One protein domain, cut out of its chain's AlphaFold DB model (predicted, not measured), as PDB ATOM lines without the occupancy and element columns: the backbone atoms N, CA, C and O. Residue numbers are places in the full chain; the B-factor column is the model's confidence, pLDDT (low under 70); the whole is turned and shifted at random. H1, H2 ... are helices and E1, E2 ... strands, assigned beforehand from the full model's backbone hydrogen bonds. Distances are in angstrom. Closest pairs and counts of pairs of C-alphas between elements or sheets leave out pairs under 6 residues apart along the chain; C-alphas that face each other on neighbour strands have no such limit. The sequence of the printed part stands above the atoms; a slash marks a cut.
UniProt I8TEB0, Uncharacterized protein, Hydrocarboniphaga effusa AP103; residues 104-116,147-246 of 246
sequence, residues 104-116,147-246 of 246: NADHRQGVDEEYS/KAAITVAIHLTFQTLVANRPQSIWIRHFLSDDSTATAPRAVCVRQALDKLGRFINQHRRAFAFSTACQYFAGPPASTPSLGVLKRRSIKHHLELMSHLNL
ATOM      1  N   ASN A 104     111.906 132.197 158.946       87.19
ATOM      2  CA  ASN A 104     112.587 133.316 158.288       87.19
ATOM      3  C   ASN A 104     114.120 133.236 158.394       87.19
ATOM      4  O   ASN A 104     114.811 133.673 157.482       87.19
ATOM      5  N   ALA A 105     114.634 132.689 159.502       87.31
ATOM      6  CA  ALA A 105     116.065 132.519 159.753       87.31
ATOM      7  C   ALA A 105     116.748 131.530 158.794       87.31
ATOM      8  O   ALA A 105     117.967 131.562 158.677       87.31
ATOM      9  N   ASP A 106     115.974 130.659 158.138       90.12
ATOM     10  CA  ASP A 106     116.506 129.624 157.249       90.12
ATOM     11  C   ASP A 106     116.738 130.152 155.819       90.12
ATOM     12  O   ASP A 106     117.395 129.495 155.014       90.12
ATOM     13  N   HIS A 107     116.251 131.357 155.494       91.69
ATOM     14  CA  HIS A 107     116.644 132.043 154.261       91.69
ATOM     15  C   HIS A 107     118.099 132.518 154.337       91.69
ATOM     16  O   HIS A 107     118.612 132.866 155.403       91.69
ATOM     17  N   ARG A 108     118.769 132.614 153.186       90.94
ATOM     18  CA  ARG A 108     120.160 133.080 153.139       90.94
ATOM     19  C   ARG A 108     120.232 134.602 153.028       90.94
ATOM     20  O   ARG A 108     119.897 135.194 152.006       90.94
ATOM     21  N   GLN A 109     120.713 135.252 154.088       89.88
ATOM     22  CA  GLN A 109     120.923 136.701 154.110       89.88
ATOM     23  C   GLN A 109     121.853 137.149 152.973       89.88
ATOM     24  O   GLN A 109     123.010 136.744 152.909       89.88
ATOM     25  N   GLY A 110     121.373 138.067 152.129       83.56
ATOM     26  CA  GLY A 110     122.189 138.702 151.085       83.56
ATOM     27  C   GLY A 110     122.501 137.821 149.874       83.56
ATOM     28  O   GLY A 110     123.295 138.239 149.033       83.56
ATOM     29  N   VAL A 111     121.879 136.644 149.774       92.88
ATOM     30  CA  VAL A 111     121.972 135.757 148.610       92.88
ATOM     31  C   VAL A 111     120.735 135.952 147.736       92.88
ATOM     32  O   VAL A 111     119.629 136.113 148.252       92.88
ATOM     33  N   ASP A 112     120.946 135.972 146.420       95.31
ATOM     34  CA  ASP A 112     119.862 135.979 145.436       95.31
ATOM     35  C   ASP A 112     119.413 134.548 145.181       95.31
ATOM     36  O   ASP A 112     120.225 133.692 144.820       95.31
ATOM     37  N   GLU A 113     118.126 134.304 145.371       95.69
ATOM     38  CA  GLU A 113     117.465 133.047 145.047       95.69
ATOM     39  C   GLU A 113     116.644 133.262 143.771       95.69
ATOM     40  O   GLU A 113     116.086 134.342 143.551       95.69
ATOM     41  N   GLU A 114     116.623 132.273 142.882       95.19
ATOM     42  CA  GLU A 114     115.761 132.348 141.705       95.19
ATOM     43  C   GLU A 114     114.302 132.289 142.161       95.19
ATOM     44  O   GLU A 114     113.941 131.433 142.967       95.19
ATOM     45  N   TYR A 115     113.487 133.229 141.680       96.62
ATOM     46  CA  TYR A 115     112.054 133.253 141.949       96.62
ATOM     47  C   TYR A 115     111.323 132.500 140.843       96.62
ATOM     48  O   TYR A 115     110.716 131.465 141.077       96.62
ATOM     49  N   SER A 116     111.388 133.006 139.613       95.56
ATOM     50  CA  SER A 116     110.744 132.366 138.471       95.56
ATOM     51  C   SER A 116     111.224 132.985 137.165       95.56
ATOM     52  O   SER A 116     111.322 134.206 137.029       95.56
ATOM     53  N   LYS A 147     103.427 135.217 166.070       46.03
ATOM     54  CA  LYS A 147     104.055 136.095 167.085       46.03
ATOM     55  C   LYS A 147     105.462 135.613 167.495       46.03
ATOM     56  O   LYS A 147     106.186 136.353 168.153       46.03
ATOM     57  N   ALA A 148     105.838 134.405 167.072       48.91
ATOM     58  CA  ALA A 148     107.092 133.725 167.367       48.91
ATOM     59  C   ALA A 148     108.148 133.810 166.248       48.91
ATOM     60  O   ALA A 148     109.225 133.250 166.425       48.91
ATOM     61  N   ALA A 149     107.901 134.490 165.115       59.00
ATOM     62  CA  ALA A 149     108.979 134.749 164.154       59.00
ATOM     63  C   ALA A 149     110.015 135.659 164.814       59.00
ATOM     64  O   ALA A 149     109.795 136.870 164.904       59.00
ATOM     65  N   ILE A 150     111.093 135.063 165.317       73.31
ATOM     66  CA  ILE A 150     112.161 135.770 166.014       73.31
ATOM     67  C   ILE A 150     112.902 136.669 165.018       73.31
ATOM     68  O   ILE A 150     113.044 137.867 165.235       73.31
ATOM     69  N   THR A 151     113.236 136.106 163.858       86.12
ATOM     70  CA  THR A 151     113.862 136.817 162.743       86.12
ATOM     71  C   THR A 151     112.816 137.539 161.895       86.12
ATOM     72  O   THR A 151     111.851 136.940 161.405       86.12
ATOM     73  N   VAL A 152     113.015 138.839 161.679       90.12
ATOM     74  CA  VAL A 152     112.253 139.616 160.691       90.12
ATOM     75  C   VAL A 152     112.853 139.370 159.314       90.12
ATOM     76  O   VAL A 152     114.063 139.463 159.176       90.12
ATOM     77  N   ALA A 153     112.018 139.098 158.310       91.88
ATOM     78  CA  ALA A 153     112.419 139.021 156.908       91.88
ATOM     79  C   ALA A 153     111.619 140.024 156.071       91.88
ATOM     80  O   ALA A 153     110.404 140.154 156.242       91.88
ATOM     81  N   ILE A 154     112.302 140.720 155.166       94.88
ATOM     82  CA  ILE A 154     111.689 141.514 154.100       94.88
ATOM     83  C   ILE A 154     112.132 140.913 152.771       94.88
ATOM     84  O   ILE A 154     113.314 140.640 152.573       94.88
ATOM     85  N   HIS A 155     111.181 140.701 151.874       96.06
ATOM     86  CA  HIS A 155     111.410 140.075 150.580       96.06
ATOM     87  C   HIS A 155     111.336 141.131 149.479       96.06
ATOM     88  O   HIS A 155     110.405 141.944 149.471       96.06
ATOM     89  N   LEU A 156     112.301 141.117 148.563       97.75
ATOM     90  CA  LEU A 156     112.321 141.981 147.387       97.75
ATOM     91  C   LEU A 156     112.566 141.122 146.152       97.75
ATOM     92  O   LEU A 156     113.572 140.419 146.097       97.75
ATOM     93  N   THR A 157     111.653 141.185 145.186       97.88
ATOM     94  CA  THR A 157     111.838 140.556 143.873       97.88
ATOM     95  C   THR A 157     112.495 141.534 142.906       97.88
ATOM     96  O   THR A 157     112.422 142.734 143.117       97.88
ATOM     97  N   PHE A 158     113.199 141.066 141.882       97.31
ATOM     98  CA  PHE A 158     113.807 141.924 140.861       97.31
ATOM     99  C   PHE A 158     114.191 141.110 139.628       97.31
ATOM    100  O   PHE A 158     114.449 139.916 139.719       97.31
ATOM    101  N   GLN A 159     114.258 141.752 138.465       94.88
ATOM    102  CA  GLN A 159     114.859 141.137 137.281       94.88
ATOM    103  C   GLN A 159     116.370 140.978 137.472       94.88
ATOM    104  O   GLN A 159     116.984 141.804 138.144       94.88
ATOM    105  N   THR A 160     116.974 139.956 136.855       92.25
ATOM    106  CA  THR A 160     118.433 139.736 136.879       92.25
ATOM    107  C   THR A 160     119.244 141.041 136.788       92.25
ATOM    108  O   THR A 160     119.125 141.814 135.840       92.25
ATOM    109  N   LEU A 161     120.090 141.276 137.795       90.25
ATOM    110  CA  LEU A 161     120.993 142.435 137.861       90.25
ATOM    111  C   LEU A 161     122.367 142.137 137.245       90.25
ATOM    112  O   LEU A 161     123.200 143.032 137.111       90.25
ATOM    113  N   VAL A 162     122.621 140.874 136.892       89.12
ATOM    114  CA  VAL A 162     123.889 140.419 136.320       89.12
ATOM    115  C   VAL A 162     123.765 140.386 134.802       89.12
ATOM    116  O   VAL A 162     122.904 139.692 134.256       89.12
ATOM    117  N   ALA A 163     124.655 141.110 134.122       83.31
ATOM    118  CA  ALA A 163     124.748 141.085 132.667       83.31
ATOM    119  C   ALA A 163     125.041 139.661 132.160       83.31
ATOM    120  O   ALA A 163     125.790 138.911 132.786       83.31
ATOM    121  N   ASN A 164     124.469 139.302 131.007       85.38
ATOM    122  CA  ASN A 164     124.644 138.004 130.337       85.38
ATOM    123  C   ASN A 164     124.099 136.777 131.093       85.38
ATOM    124  O   ASN A 164     124.388 135.648 130.697       85.38
ATOM    125  N   ARG A 165     123.296 136.959 132.150       88.56
ATOM    126  CA  ARG A 165     122.462 135.868 132.678       88.56
ATOM    127  C   ARG A 165     121.140 135.787 131.913       88.56
ATOM    128  O   ARG A 165     120.625 136.835 131.514       88.56
ATOM    129  N   PRO A 166     120.571 134.578 131.737       89.12
ATOM    130  CA  PRO A 166     119.206 134.426 131.253       89.12
ATOM    131  C   PRO A 166     118.241 135.306 132.048       89.12
ATOM    132  O   PRO A 166     118.399 135.495 133.259       89.12
ATOM    133  N   GLN A 167     117.257 135.868 131.351       92.38
ATOM    134  CA  GLN A 167     116.237 136.673 132.000       92.38
ATOM    135  C   GLN A 167     115.390 135.783 132.910       92.38
ATOM    136  O   GLN A 167     114.820 134.790 132.473       92.38
ATOM    137  N   SER A 168     115.351 136.157 134.182       95.31
ATOM    138  CA  SER A 168     114.567 135.512 135.228       95.31
ATOM    139  C   SER A 168     114.270 136.559 136.303       95.31
ATOM    140  O   SER A 168     114.953 137.596 136.387       95.31
ATOM    141  N   ILE A 169     113.225 136.319 137.083       96.69
ATOM    142  CA  ILE A 169     112.925 137.074 138.293       96.69
ATOM    143  C   ILE A 169     113.664 136.388 139.439       96.69
ATOM    144  O   ILE A 169     113.633 135.171 139.594       96.69
ATOM    145  N   TRP A 170     114.321 137.194 140.254       97.25
ATOM    146  CA  TRP A 170     115.068 136.793 141.433       97.25
ATOM    147  C   TRP A 170     114.410 137.375 142.673       97.25
ATOM    148  O   TRP A 170     113.650 138.341 142.593       97.25
ATOM    149  N   ILE A 171     114.726 136.805 143.826       97.56
ATOM    150  CA  ILE A 171     114.299 137.289 145.129       97.56
ATOM    151  C   ILE A 171     115.494 137.370 146.077       97.56
ATOM    152  O   ILE A 171     116.346 136.485 146.119       97.56
ATOM    153  N   ARG A 172     115.559 138.452 146.856       97.50
ATOM    154  CA  ARG A 172     116.514 138.608 147.957       97.50
ATOM    155  C   ARG A 172     115.772 138.774 149.274       97.50
ATOM    156  O   ARG A 172     114.804 139.534 149.379       97.50
ATOM    157  N   HIS A 173     116.279 138.083 150.291       96.06
ATOM    158  CA  HIS A 173     115.753 138.096 151.652       96.06
ATOM    159  C   HIS A 173     116.625 138.998 152.538       96.06
ATOM    160  O   HIS A 173     117.840 138.812 152.652       96.06
ATOM    161  N   PHE A 174     116.000 139.988 153.175       95.69
ATOM    162  CA  PHE A 174     116.636 140.901 154.122       95.69
ATOM    163  C   PHE A 174     116.190 140.548 155.533       95.69
ATOM    164  O   PHE A 174     115.068 140.853 155.939       95.69
ATOM    165  N   LEU A 175     117.070 139.869 156.256       94.00
ATOM    166  CA  LEU A 175     116.855 139.350 157.595       94.00
ATOM    167  C   LEU A 175     117.364 140.332 158.657       94.00
ATOM    168  O   LEU A 175     118.341 141.052 158.436       94.00
ATOM    169  N   SER A 176     116.737 140.354 159.831       92.31
ATOM    170  CA  SER A 176     117.332 140.960 161.029       92.31
ATOM    171  C   SER A 176     118.585 140.196 161.466       92.31
ATOM    172  O   SER A 176     118.705 139.007 161.184       92.31
ATOM    173  N   ASP A 177     119.519 140.877 162.132       86.50
ATOM    174  CA  ASP A 177     120.732 140.239 162.673       86.50
ATOM    175  C   ASP A 177     120.398 139.383 163.898       86.50
ATOM    176  O   ASP A 177     120.876 138.260 164.030       86.50
ATOM    177  N   ASP A 178     119.521 139.897 164.767       68.12
ATOM    178  CA  ASP A 178     119.085 139.173 165.953       68.12
ATOM    179  C   ASP A 178     118.032 138.117 165.610       68.12
ATOM    180  O   ASP A 178     116.953 138.413 165.080       68.12
ATOM    181  N   SER A 179     118.347 136.876 165.977       62.88
ATOM    182  CA  SER A 179     117.441 135.728 165.988       62.88
ATOM    183  C   SER A 179     117.141 135.251 167.415       62.88
ATOM    184  O   SER A 179     116.752 134.098 167.609       62.88
ATOM    185  N   THR A 180     117.336 136.108 168.425       62.62
ATOM    186  CA  THR A 180     117.056 135.803 169.837       62.62
ATOM    187  C   THR A 180     115.682 136.327 170.256       62.62
ATOM    188  O   THR A 180     115.240 137.393 169.830       62.62
ATOM    189  N   ALA A 181     114.971 135.570 171.098       64.44
ATOM    190  CA  ALA A 181     113.592 135.881 171.492       64.44
ATOM    191  C   ALA A 181     113.438 137.200 172.285       64.44
ATOM    192  O   ALA A 181     112.318 137.657 172.497       64.44
ATOM    193  N   THR A 182     114.546 137.802 172.727       69.75
ATOM    194  CA  THR A 182     114.584 138.996 173.582       69.75
ATOM    195  C   THR A 182     114.777 140.303 172.810       69.75
ATOM    196  O   THR A 182     114.547 141.374 173.377       69.75
ATOM    197  N   ALA A 183     115.170 140.256 171.533       75.75
ATOM    198  CA  ALA A 183     115.406 141.461 170.748       75.75
ATOM    199  C   ALA A 183     114.095 142.243 170.501       75.75
ATOM    200  O   ALA A 183     113.092 141.663 170.061       75.75
ATOM    201  N   PRO A 184     114.059 143.573 170.734       85.31
ATOM    202  CA  PRO A 184     112.867 144.361 170.451       85.31
ATOM    203  C   PRO A 184     112.522 144.310 168.959       85.31
ATOM    204  O   PRO A 184     113.338 144.668 168.112       85.31
ATOM    205  N   ARG A 185     111.274 143.961 168.621       85.44
ATOM    206  CA  ARG A 185     110.813 143.819 167.223       85.44
ATOM    207  C   ARG A 185     111.179 145.008 166.333       85.44
ATOM    208  O   ARG A 185     111.519 144.825 165.169       85.44
ATOM    209  N   ALA A 186     111.093 146.222 166.874       88.56
ATOM    210  CA  ALA A 186     111.410 147.439 166.139       88.56
ATOM    211  C   ALA A 186     112.896 147.525 165.741       88.56
ATOM    212  O   ALA A 186     113.207 148.027 164.665       88.56
ATOM    213  N   VAL A 187     113.807 147.005 166.572       88.69
ATOM    214  CA  VAL A 187     115.240 146.906 166.255       88.69
ATOM    215  C   VAL A 187     115.443 145.944 165.085       88.69
ATOM    216  O   VAL A 187     116.051 146.329 164.090       88.69
ATOM    217  N   CYS A 188     114.845 144.749 165.143       90.38
ATOM    218  CA  CYS A 188     114.928 143.755 164.070       90.38
ATOM    219  C   CYS A 188     114.386 144.292 162.732       90.38
ATOM    220  O   CYS A 188     114.985 144.077 161.680       90.38
ATOM    221  N   VAL A 189     113.266 145.028 162.761       91.75
ATOM    222  CA  VAL A 189     112.718 145.675 161.558       91.75
ATOM    223  C   VAL A 189     113.694 146.697 160.977       91.75
ATOM    224  O   VAL A 189     113.893 146.705 159.765       91.75
ATOM    225  N   ARG A 190     114.315 147.539 161.813       91.31
ATOM    226  CA  ARG A 190     115.301 148.525 161.345       91.31
ATOM    227  C   ARG A 190     116.518 147.856 160.713       91.31
ATOM    228  O   ARG A 190     116.860 148.213 159.597       91.31
ATOM    229  N   GLN A 191     117.079 146.821 161.340       92.25
ATOM    230  CA  GLN A 191     118.202 146.055 160.776       92.25
ATOM    231  C   GLN A 191     117.888 145.517 159.366       92.25
ATOM    232  O   GLN A 191     118.688 145.670 158.441       92.25
ATOM    233  N   ALA A 192     116.707 144.914 159.179       93.69
ATOM    234  CA  ALA A 192     116.279 144.406 157.875       93.69
ATOM    235  C   ALA A 192     116.062 145.538 156.850       93.69
ATOM    236  O   ALA A 192     116.492 145.424 155.699       93.69
ATOM    237  N   LEU A 193     115.444 146.649 157.266       94.75
ATOM    238  CA  LEU A 193     115.233 147.827 156.420       94.75
ATOM    239  C   LEU A 193     116.543 148.494 156.001       94.75
ATOM    240  O   LEU A 193     116.680 148.850 154.838       94.75
ATOM    241  N   ASP A 194     117.521 148.609 156.896       93.25
ATOM    242  CA  ASP A 194     118.820 149.215 156.592       93.25
ATOM    243  C   ASP A 194     119.583 148.396 155.543       93.25
ATOM    244  O   ASP A 194     120.285 148.940 154.687       93.25
ATOM    245  N   LYS A 195     119.450 147.064 155.570       95.38
ATOM    246  CA  LYS A 195     120.015 146.178 154.540       95.38
ATOM    247  C   LYS A 195     119.287 146.345 153.201       95.38
ATOM    248  O   LYS A 195     119.949 146.484 152.172       95.38
ATOM    249  N   LEU A 196     117.953 146.386 153.217       96.56
ATOM    250  CA  LEU A 196     117.123 146.606 152.028       96.56
ATOM    251  C   LEU A 196     117.398 147.967 151.375       96.56
ATOM    252  O   LEU A 196     117.665 148.042 150.177       96.56
ATOM    253  N   GLY A 197     117.382 149.040 152.165       95.75
ATOM    254  CA  GLY A 197     117.615 150.402 151.699       95.75
ATOM    255  C   GLY A 197     119.013 150.574 151.110       95.75
ATOM    256  O   GLY A 197     119.158 151.189 150.055       95.75
ATOM    257  N   ARG A 198     120.047 149.973 151.719       95.44
ATOM    258  CA  ARG A 198     121.398 149.939 151.132       95.44
ATOM    259  C   ARG A 198     121.419 149.231 149.780       95.44
ATOM    260  O   ARG A 198     121.991 149.773 148.840       95.44
ATOM    261  N   PHE A 199     120.772 148.072 149.662       96.56
ATOM    262  CA  PHE A 199     120.711 147.333 148.401       96.56
ATOM    263  C   PHE A 199     119.999 148.125 147.295       96.56
ATOM    264  O   PHE A 199     120.538 148.254 146.195       96.56
ATOM    265  N   ILE A 200     118.846 148.730 147.599       96.69
ATOM    266  CA  ILE A 200     118.116 149.594 146.658       96.69
ATOM    267  C   ILE A 200     118.971 150.802 146.262       96.69
ATOM    268  O   ILE A 200     119.049 151.138 145.084       96.69
ATOM    269  N   ASN A 201     119.657 151.438 147.218       95.31
ATOM    270  CA  ASN A 201     120.510 152.593 146.939       95.31
ATOM    271  C   ASN A 201     121.742 152.246 146.086       95.31
ATOM    272  O   ASN A 201     122.168 153.062 145.271       95.31
ATOM    273  N   GLN A 202     122.288 151.038 146.218       95.56
ATOM    274  CA  GLN A 202     123.356 150.547 145.340       95.56
ATOM    275  C   GLN A 202     122.864 150.308 143.903       95.56
ATOM    276  O   GLN A 202     123.623 150.487 142.957       95.56
ATOM    277  N   HIS A 203     121.582 149.976 143.729       95.75
ATOM    278  CA  HIS A 203     120.981 149.608 142.443       95.75
ATOM    279  C   HIS A 203     119.860 150.576 142.030       95.75
ATOM    280  O   HIS A 203     118.890 150.169 141.394       95.75
ATOM    281  N   ARG A 204     119.967 151.874 142.372       94.50
ATOM    282  CA  ARG A 204     118.848 152.835 142.243       94.50
ATOM    283  C   ARG A 204     118.177 152.850 140.877       94.50
ATOM    284  O   ARG A 204     116.960 152.964 140.809       94.50
ATOM    285  N   ARG A 205     118.955 152.734 139.798       94.62
ATOM    286  CA  ARG A 205     118.417 152.716 138.430       94.62
ATOM    287  C   ARG A 205     117.517 151.506 138.182       94.62
ATOM    288  O   ARG A 205     116.457 151.675 137.597       94.62
ATOM    289  N   ALA A 206     117.900 150.331 138.682       94.75
ATOM    290  CA  ALA A 206     117.128 149.100 138.521       94.75
ATOM    291  C   ALA A 206     115.797 149.132 139.286       94.75
ATOM    292  O   ALA A 206     114.870 148.435 138.910       94.75
ATOM    293  N   PHE A 207     115.683 149.957 140.330       97.12
ATOM    294  CA  PHE A 207     114.490 150.043 141.178       97.12
ATOM    295  C   PHE A 207     113.682 151.336 140.996       97.12
ATOM    296  O   PHE A 207     112.698 151.549 141.705       97.12
ATOM    297  N   ALA A 208     114.072 152.208 140.060       96.00
ATOM    298  CA  ALA A 208     113.477 153.535 139.894       96.00
ATOM    299  C   ALA A 208     111.982 153.495 139.528       96.00
ATOM    300  O   ALA A 208     111.240 154.404 139.906       96.00
ATOM    301  N   PHE A 209     111.539 152.428 138.852       96.38
ATOM    302  CA  PHE A 209     110.141 152.215 138.468       96.38
ATOM    303  C   PHE A 209     109.214 151.970 139.672       96.38
ATOM    304  O   PHE A 209     108.011 152.203 139.583       96.38
ATOM    305  N   SER A 210     109.748 151.492 140.804       97.56
ATOM    306  CA  SER A 210     108.931 151.037 141.928       97.56
ATOM    307  C   SER A 210     108.764 152.120 142.986       97.56
ATOM    308  O   SER A 210     109.692 152.467 143.724       97.56
ATOM    309  N   THR A 211     107.532 152.592 143.160       96.12
ATOM    310  CA  THR A 211     107.212 153.523 144.252       96.12
ATOM    311  C   THR A 211     107.241 152.831 145.624       96.12
ATOM    312  O   THR A 211     107.429 153.483 146.652       96.12
ATOM    313  N   ALA A 212     107.108 151.498 145.678       94.81
ATOM    314  CA  ALA A 212     107.391 150.740 146.895       94.81
ATOM    315  C   ALA A 212     108.892 150.749 147.254       94.81
ATOM    316  O   ALA A 212     109.222 150.925 148.425       94.81
ATOM    317  N   CYS A 213     109.801 150.654 146.278       96.12
ATOM    318  CA  CYS A 213     111.238 150.825 146.523       96.12
ATOM    319  C   CYS A 213     111.602 152.248 146.945       96.12
ATOM    320  O   CYS A 213     112.453 152.413 147.817       96.12
ATOM    321  N   GLN A 214     110.938 153.271 146.401       92.94
ATOM    322  CA  GLN A 214     111.131 154.659 146.843       92.94
ATOM    323  C   GLN A 214     110.818 154.830 148.340       92.94
ATOM    324  O   GLN A 214     111.555 155.515 149.044       92.94
ATOM    325  N   TYR A 215     109.789 154.142 148.852       90.94
ATOM    326  CA  TYR A 215     109.483 154.107 150.289       90.94
ATOM    327  C   TYR A 215     110.612 153.478 151.125       90.94
ATOM    328  O   TYR A 215     110.862 153.918 152.243       90.94
ATOM    329  N   PHE A 216     111.303 152.464 150.596       91.12
ATOM    330  CA  PHE A 216     112.393 151.769 151.290       91.12
ATOM    331  C   PHE A 216     113.770 152.434 151.139       91.12
ATOM    332  O   PHE A 216     114.685 152.113 151.892       91.12
ATOM    333  N   ALA A 217     113.945 153.330 150.164       83.81
ATOM    334  CA  ALA A 217     115.241 153.937 149.855       83.81
ATOM    335  C   ALA A 217     115.714 154.961 150.909       83.81
ATOM    336  O   ALA A 217     116.907 155.273 150.950       83.81
ATOM    337  N   GLY A 218     114.807 155.478 151.745       77.44
ATOM    338  CA  GLY A 218     115.101 156.441 152.809       77.44
ATOM    339  C   GLY A 218     114.928 155.866 154.221       77.44
ATOM    340  O   GLY A 218     114.211 154.878 154.401       77.44
ATOM    341  N   PRO A 219     115.548 156.488 155.244       72.12
ATOM    342  CA  PRO A 219     115.304 156.119 156.632       72.12
ATOM    343  C   PRO A 219     113.836 156.409 156.983       72.12
ATOM    344  O   PRO A 219     113.359 157.527 156.760       72.12
ATOM    345  N   PRO A 220     113.082 155.433 157.512       71.50
ATOM    346  CA  PRO A 220     111.680 155.652 157.818       71.50
ATOM    347  C   PRO A 220     111.547 156.565 159.047       71.50
ATOM    348  O   PRO A 220     112.230 156.370 160.051       71.50
ATOM    349  N   ALA A 221     110.624 157.532 158.999       74.62
ATOM    350  CA  ALA A 221     110.351 158.435 160.126       74.62
ATOM    351  C   ALA A 221     109.895 157.690 161.398       74.62
ATOM    352  O   ALA A 221     110.115 158.147 162.516       74.62
ATOM    353  N   SER A 222     109.270 156.523 161.232       83.75
ATOM    354  CA  SER A 222     108.902 155.606 162.308       83.75
ATOM    355  C   SER A 222     109.055 154.162 161.838       83.75
ATOM    356  O   SER A 222     108.970 153.871 160.647       83.75
ATOM    357  N   THR A 223     109.302 153.231 162.762       88.00
ATOM    358  CA  THR A 223     109.474 151.819 162.393       88.00
ATOM    359  C   THR A 223     108.133 151.225 161.929       88.00
ATOM    360  O   THR A 223     107.211 151.131 162.743       88.00
ATOM    361  N   PRO A 224     107.988 150.819 160.652       90.94
ATOM    362  CA  PRO A 224     106.724 150.302 160.140       90.94
ATOM    363  C   PRO A 224     106.391 148.931 160.734       90.94
ATOM    364  O   PRO A 224     107.268 148.147 161.100       90.94
ATOM    365  N   SER A 225     105.099 148.604 160.785       90.56
ATOM    366  CA  SER A 225     104.662 147.260 161.168       90.56
ATOM    367  C   SER A 225     104.991 146.234 160.079       90.56
ATOM    368  O   SER A 225     105.078 146.564 158.895       90.56
ATOM    369  N   LEU A 226     105.085 144.953 160.453       88.56
ATOM    370  CA  LEU A 226     105.318 143.864 159.492       88.56
ATOM    371  C   LEU A 226     104.246 143.802 158.393       88.56
ATOM    372  O   LEU A 226     104.547 143.467 157.251       88.56
ATOM    373  N   GLY A 227     103.001 144.172 158.713       89.25
ATOM    374  CA  GLY A 227     101.925 144.253 157.727       89.25
ATOM    375  C   GLY A 227     102.159 145.346 156.681       89.25
ATOM    376  O   GLY A 227     101.886 145.129 155.503       89.25
ATOM    377  N   VAL A 228     102.702 146.503 157.082       91.88
ATOM    378  CA  VAL A 228     103.087 147.568 156.140       91.88
ATOM    379  C   VAL A 228     104.221 147.090 155.236       91.88
ATOM    380  O   VAL A 228     104.116 147.249 154.023       91.88
ATOM    381  N   LEU A 229     105.253 146.458 155.805       93.19
ATOM    382  CA  LEU A 229     106.377 145.910 155.039       93.19
ATOM    383  C   LEU A 229     105.901 144.891 154.005       93.19
ATOM    384  O   LEU A 229     106.196 145.036 152.825       93.19
ATOM    385  N   LYS A 230     105.076 143.924 154.427       92.00
ATOM    386  CA  LYS A 230     104.529 142.893 153.538       92.00
ATOM    387  C   LYS A 230     103.700 143.498 152.405       92.00
ATOM    388  O   LYS A 230     103.904 143.136 151.252       92.00
ATOM    389  N   ARG A 231     102.817 144.462 152.699       94.19
ATOM    390  CA  ARG A 231     102.040 145.171 151.662       94.19
ATOM    391  C   ARG A 231     102.937 145.910 150.672       94.19
ATOM    392  O   ARG A 231     102.646 145.907 149.483       94.19
ATOM    393  N   ARG A 232     104.019 146.536 151.142       96.06
ATOM    394  CA  ARG A 232     104.985 147.223 150.272       96.06
ATOM    395  C   ARG A 232     105.779 146.236 149.414       96.06
ATOM    396  O   ARG A 232     105.935 146.506 148.233       96.06
ATOM    397  N   SER A 233     106.195 145.090 149.953       96.75
ATOM    398  CA  SER A 233     106.852 144.033 149.171       96.75
ATOM    399  C   SER A 233     105.928 143.429 148.104       96.75
ATOM    400  O   SER A 233     106.357 143.254 146.970       96.75
ATOM    401  N   ILE A 234     104.651 143.177 148.425       97.12
ATOM    402  CA  ILE A 234     103.650 142.730 147.436       97.12
ATOM    403  C   ILE A 234     103.456 143.798 146.357       97.12
ATOM    404  O   ILE A 234     103.522 143.504 145.170       97.12
ATOM    405  N   LYS A 235     103.279 145.062 146.761       97.25
ATOM    406  CA  LYS A 235     103.140 146.186 145.828       97.25
ATOM    407  C   LYS A 235     104.347 146.310 144.899       97.25
ATOM    408  O   LYS A 235     104.156 146.501 143.708       97.25
ATOM    409  N   HIS A 236     105.560 146.185 145.434       97.88
ATOM    410  CA  HIS A 236     106.780 146.185 144.635       97.88
ATOM    411  C   HIS A 236     106.771 145.072 143.584       97.88
ATOM    412  O   HIS A 236     107.059 145.328 142.424       97.88
ATOM    413  N   HIS A 237     106.413 143.852 143.983       97.62
ATOM    414  CA  HIS A 237     106.353 142.717 143.071       97.62
ATOM    415  C   HIS A 237     105.335 142.942 141.935       97.62
ATOM    416  O   HIS A 237     105.652 142.709 140.775       97.62
ATOM    417  N   LEU A 238     104.153 143.490 142.238       96.25
ATOM    418  CA  LEU A 238     103.167 143.862 141.213       96.25
ATOM    419  C   LEU A 238     103.674 144.978 140.285       96.25
ATOM    420  O   LEU A 238     103.470 144.920 139.076       96.25
ATOM    421  N   GLU A 239     104.365 145.984 140.834       97.38
ATOM    422  CA  GLU A 239     105.026 147.027 140.037       97.38
ATOM    423  C   GLU A 239     106.110 146.436 139.128       97.38
ATOM    424  O   GLU A 239     106.245 146.883 137.994       97.38
ATOM    425  N   LEU A 240     106.857 145.431 139.599       97.19
ATOM    426  CA  LEU A 240     107.845 144.713 138.798       97.19
ATOM    427  C   LEU A 240     107.166 143.977 137.641       97.19
ATOM    428  O   LEU A 240     107.590 144.161 136.506       97.19
ATOM    429  N   MET A 241     106.091 143.223 137.894       95.38
ATOM    430  CA  MET A 241     105.356 142.527 136.827       95.38
ATOM    431  C   MET A 241     104.825 143.511 135.777       95.38
ATOM    432  O   MET A 241     104.997 143.295 134.581       95.38
ATOM    433  N   SER A 242     104.267 144.644 136.216       94.25
ATOM    434  CA  SER A 242     103.821 145.703 135.305       94.25
ATOM    435  C   SER A 242     104.973 146.382 134.563       94.25
ATOM    436  O   SER A 242     104.777 146.833 133.443       94.25
ATOM    437  N   HIS A 243     106.155 146.509 135.168       94.69
ATOM    438  CA  HIS A 243     107.310 147.139 134.529       94.69
ATOM    439  C   HIS A 243     107.924 146.256 133.441       94.69
ATOM    440  O   HIS A 243     108.413 146.774 132.438       94.69
ATOM    441  N   LEU A 244     107.896 144.935 133.638       90.69
ATOM    442  CA  LEU A 244     108.480 143.978 132.707       90.69
ATOM    443  C   LEU A 244     107.751 143.937 131.352       90.69
ATOM    444  O   LEU A 244     108.411 143.660 130.354       90.69
ATOM    445  N   ASN A 245     106.451 144.273 131.290       76.50
ATOM    446  CA  ASN A 245     105.656 144.331 130.047       76.50
ATOM    447  C   ASN A 245     105.836 143.083 129.138       76.50
ATOM    448  O   ASN A 245     106.024 143.219 127.927       76.50
ATOM    449  N   LEU A 246     105.821 141.879 129.732       72.44
ATOM    450  CA  LEU A 246     106.036 140.573 129.071       72.44
ATOM    451  C   LEU A 246     104.728 139.871 128.674       72.44
ATOM    452  O   LEU A 246     103.719 140.076 129.378       72.44
TER     453      LEU A 246
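What this domain is: This is residues 104 to 116 and 147 to 246 of the 246 residues of an uncharacterized protein of Hydrocarboniphaga effusa AP103 (UniProt I8TEB0). A narrow, twisted sheet of three strands has its E2 edge set between two long helices, H1 on one face and H3 on the other, both running along the strands. The short helix H2 bridges these two helices beyond E2, and E1 makes the far edge. The printed part has 113 residues with three strands, then three helices: E1 E2 E3 H1 H2 H3, of mixed class. The antiparallel sheet runs E1 E3 E2; the whole is compact, with a radius of gyration of the C-alphas of 14.1 A and spans of 44 by 29 by 23 A.

How they stand to each other: E1, residues 112 to 116, is the antiparallel neighbour of E3, residues 169 to 175, with N 113 and O 171 2.9 A apart, within hydrogen-bond range. E2, residues 153 to 159, forms a hairpin with E3, with N 172 and O 156 2.9 A apart, also within range. H1, residues 185 to 202, is on the sheet at a height of 8.3 A, over E3; its closest C-alphas to E3 are those of Ala 192 and Leu 175, 5.1 A apart. H2, residues 211 to 216, is not on the sheet and touches residues 193 to 200 of H1 at a steep tilt of 60 degrees, closest at C-alphas Phe 216 and Gly 197, 5.4 A. H3, residues 226 to 244, is on the opposite face from H1, over E2 at a height of 7.2 A, closest at C-alphas His 237 and Thr 157, 5.9 A. H2 and H3 form a helical hairpin, closest at C-alphas Ala 212 and His 236, 5.1 A. In H1, H2 and H3 every O i to N i+4 pair is within hydrogen-bond range.

Where its parts are: E1 begins at C-alpha 112 (119.862, 135.979, 145.436). E2 measures 19.9 A, E3 19.8 A, H1 26.1 A and H3 27.0 A. H3 ends at C-alpha 244 (108.480, 143.978, 132.707).

The domain as a whole: The farthest C-alphas, Thr 182 and Leu 246, are 45.4 A apart. Residues 117 to 146 are not printed, and C-alphas 116 and 147 are 29.6 A apart across the cut. The links printed whole are short. pLDDT is under 70 at residues 147 to 149 and 178 to 182.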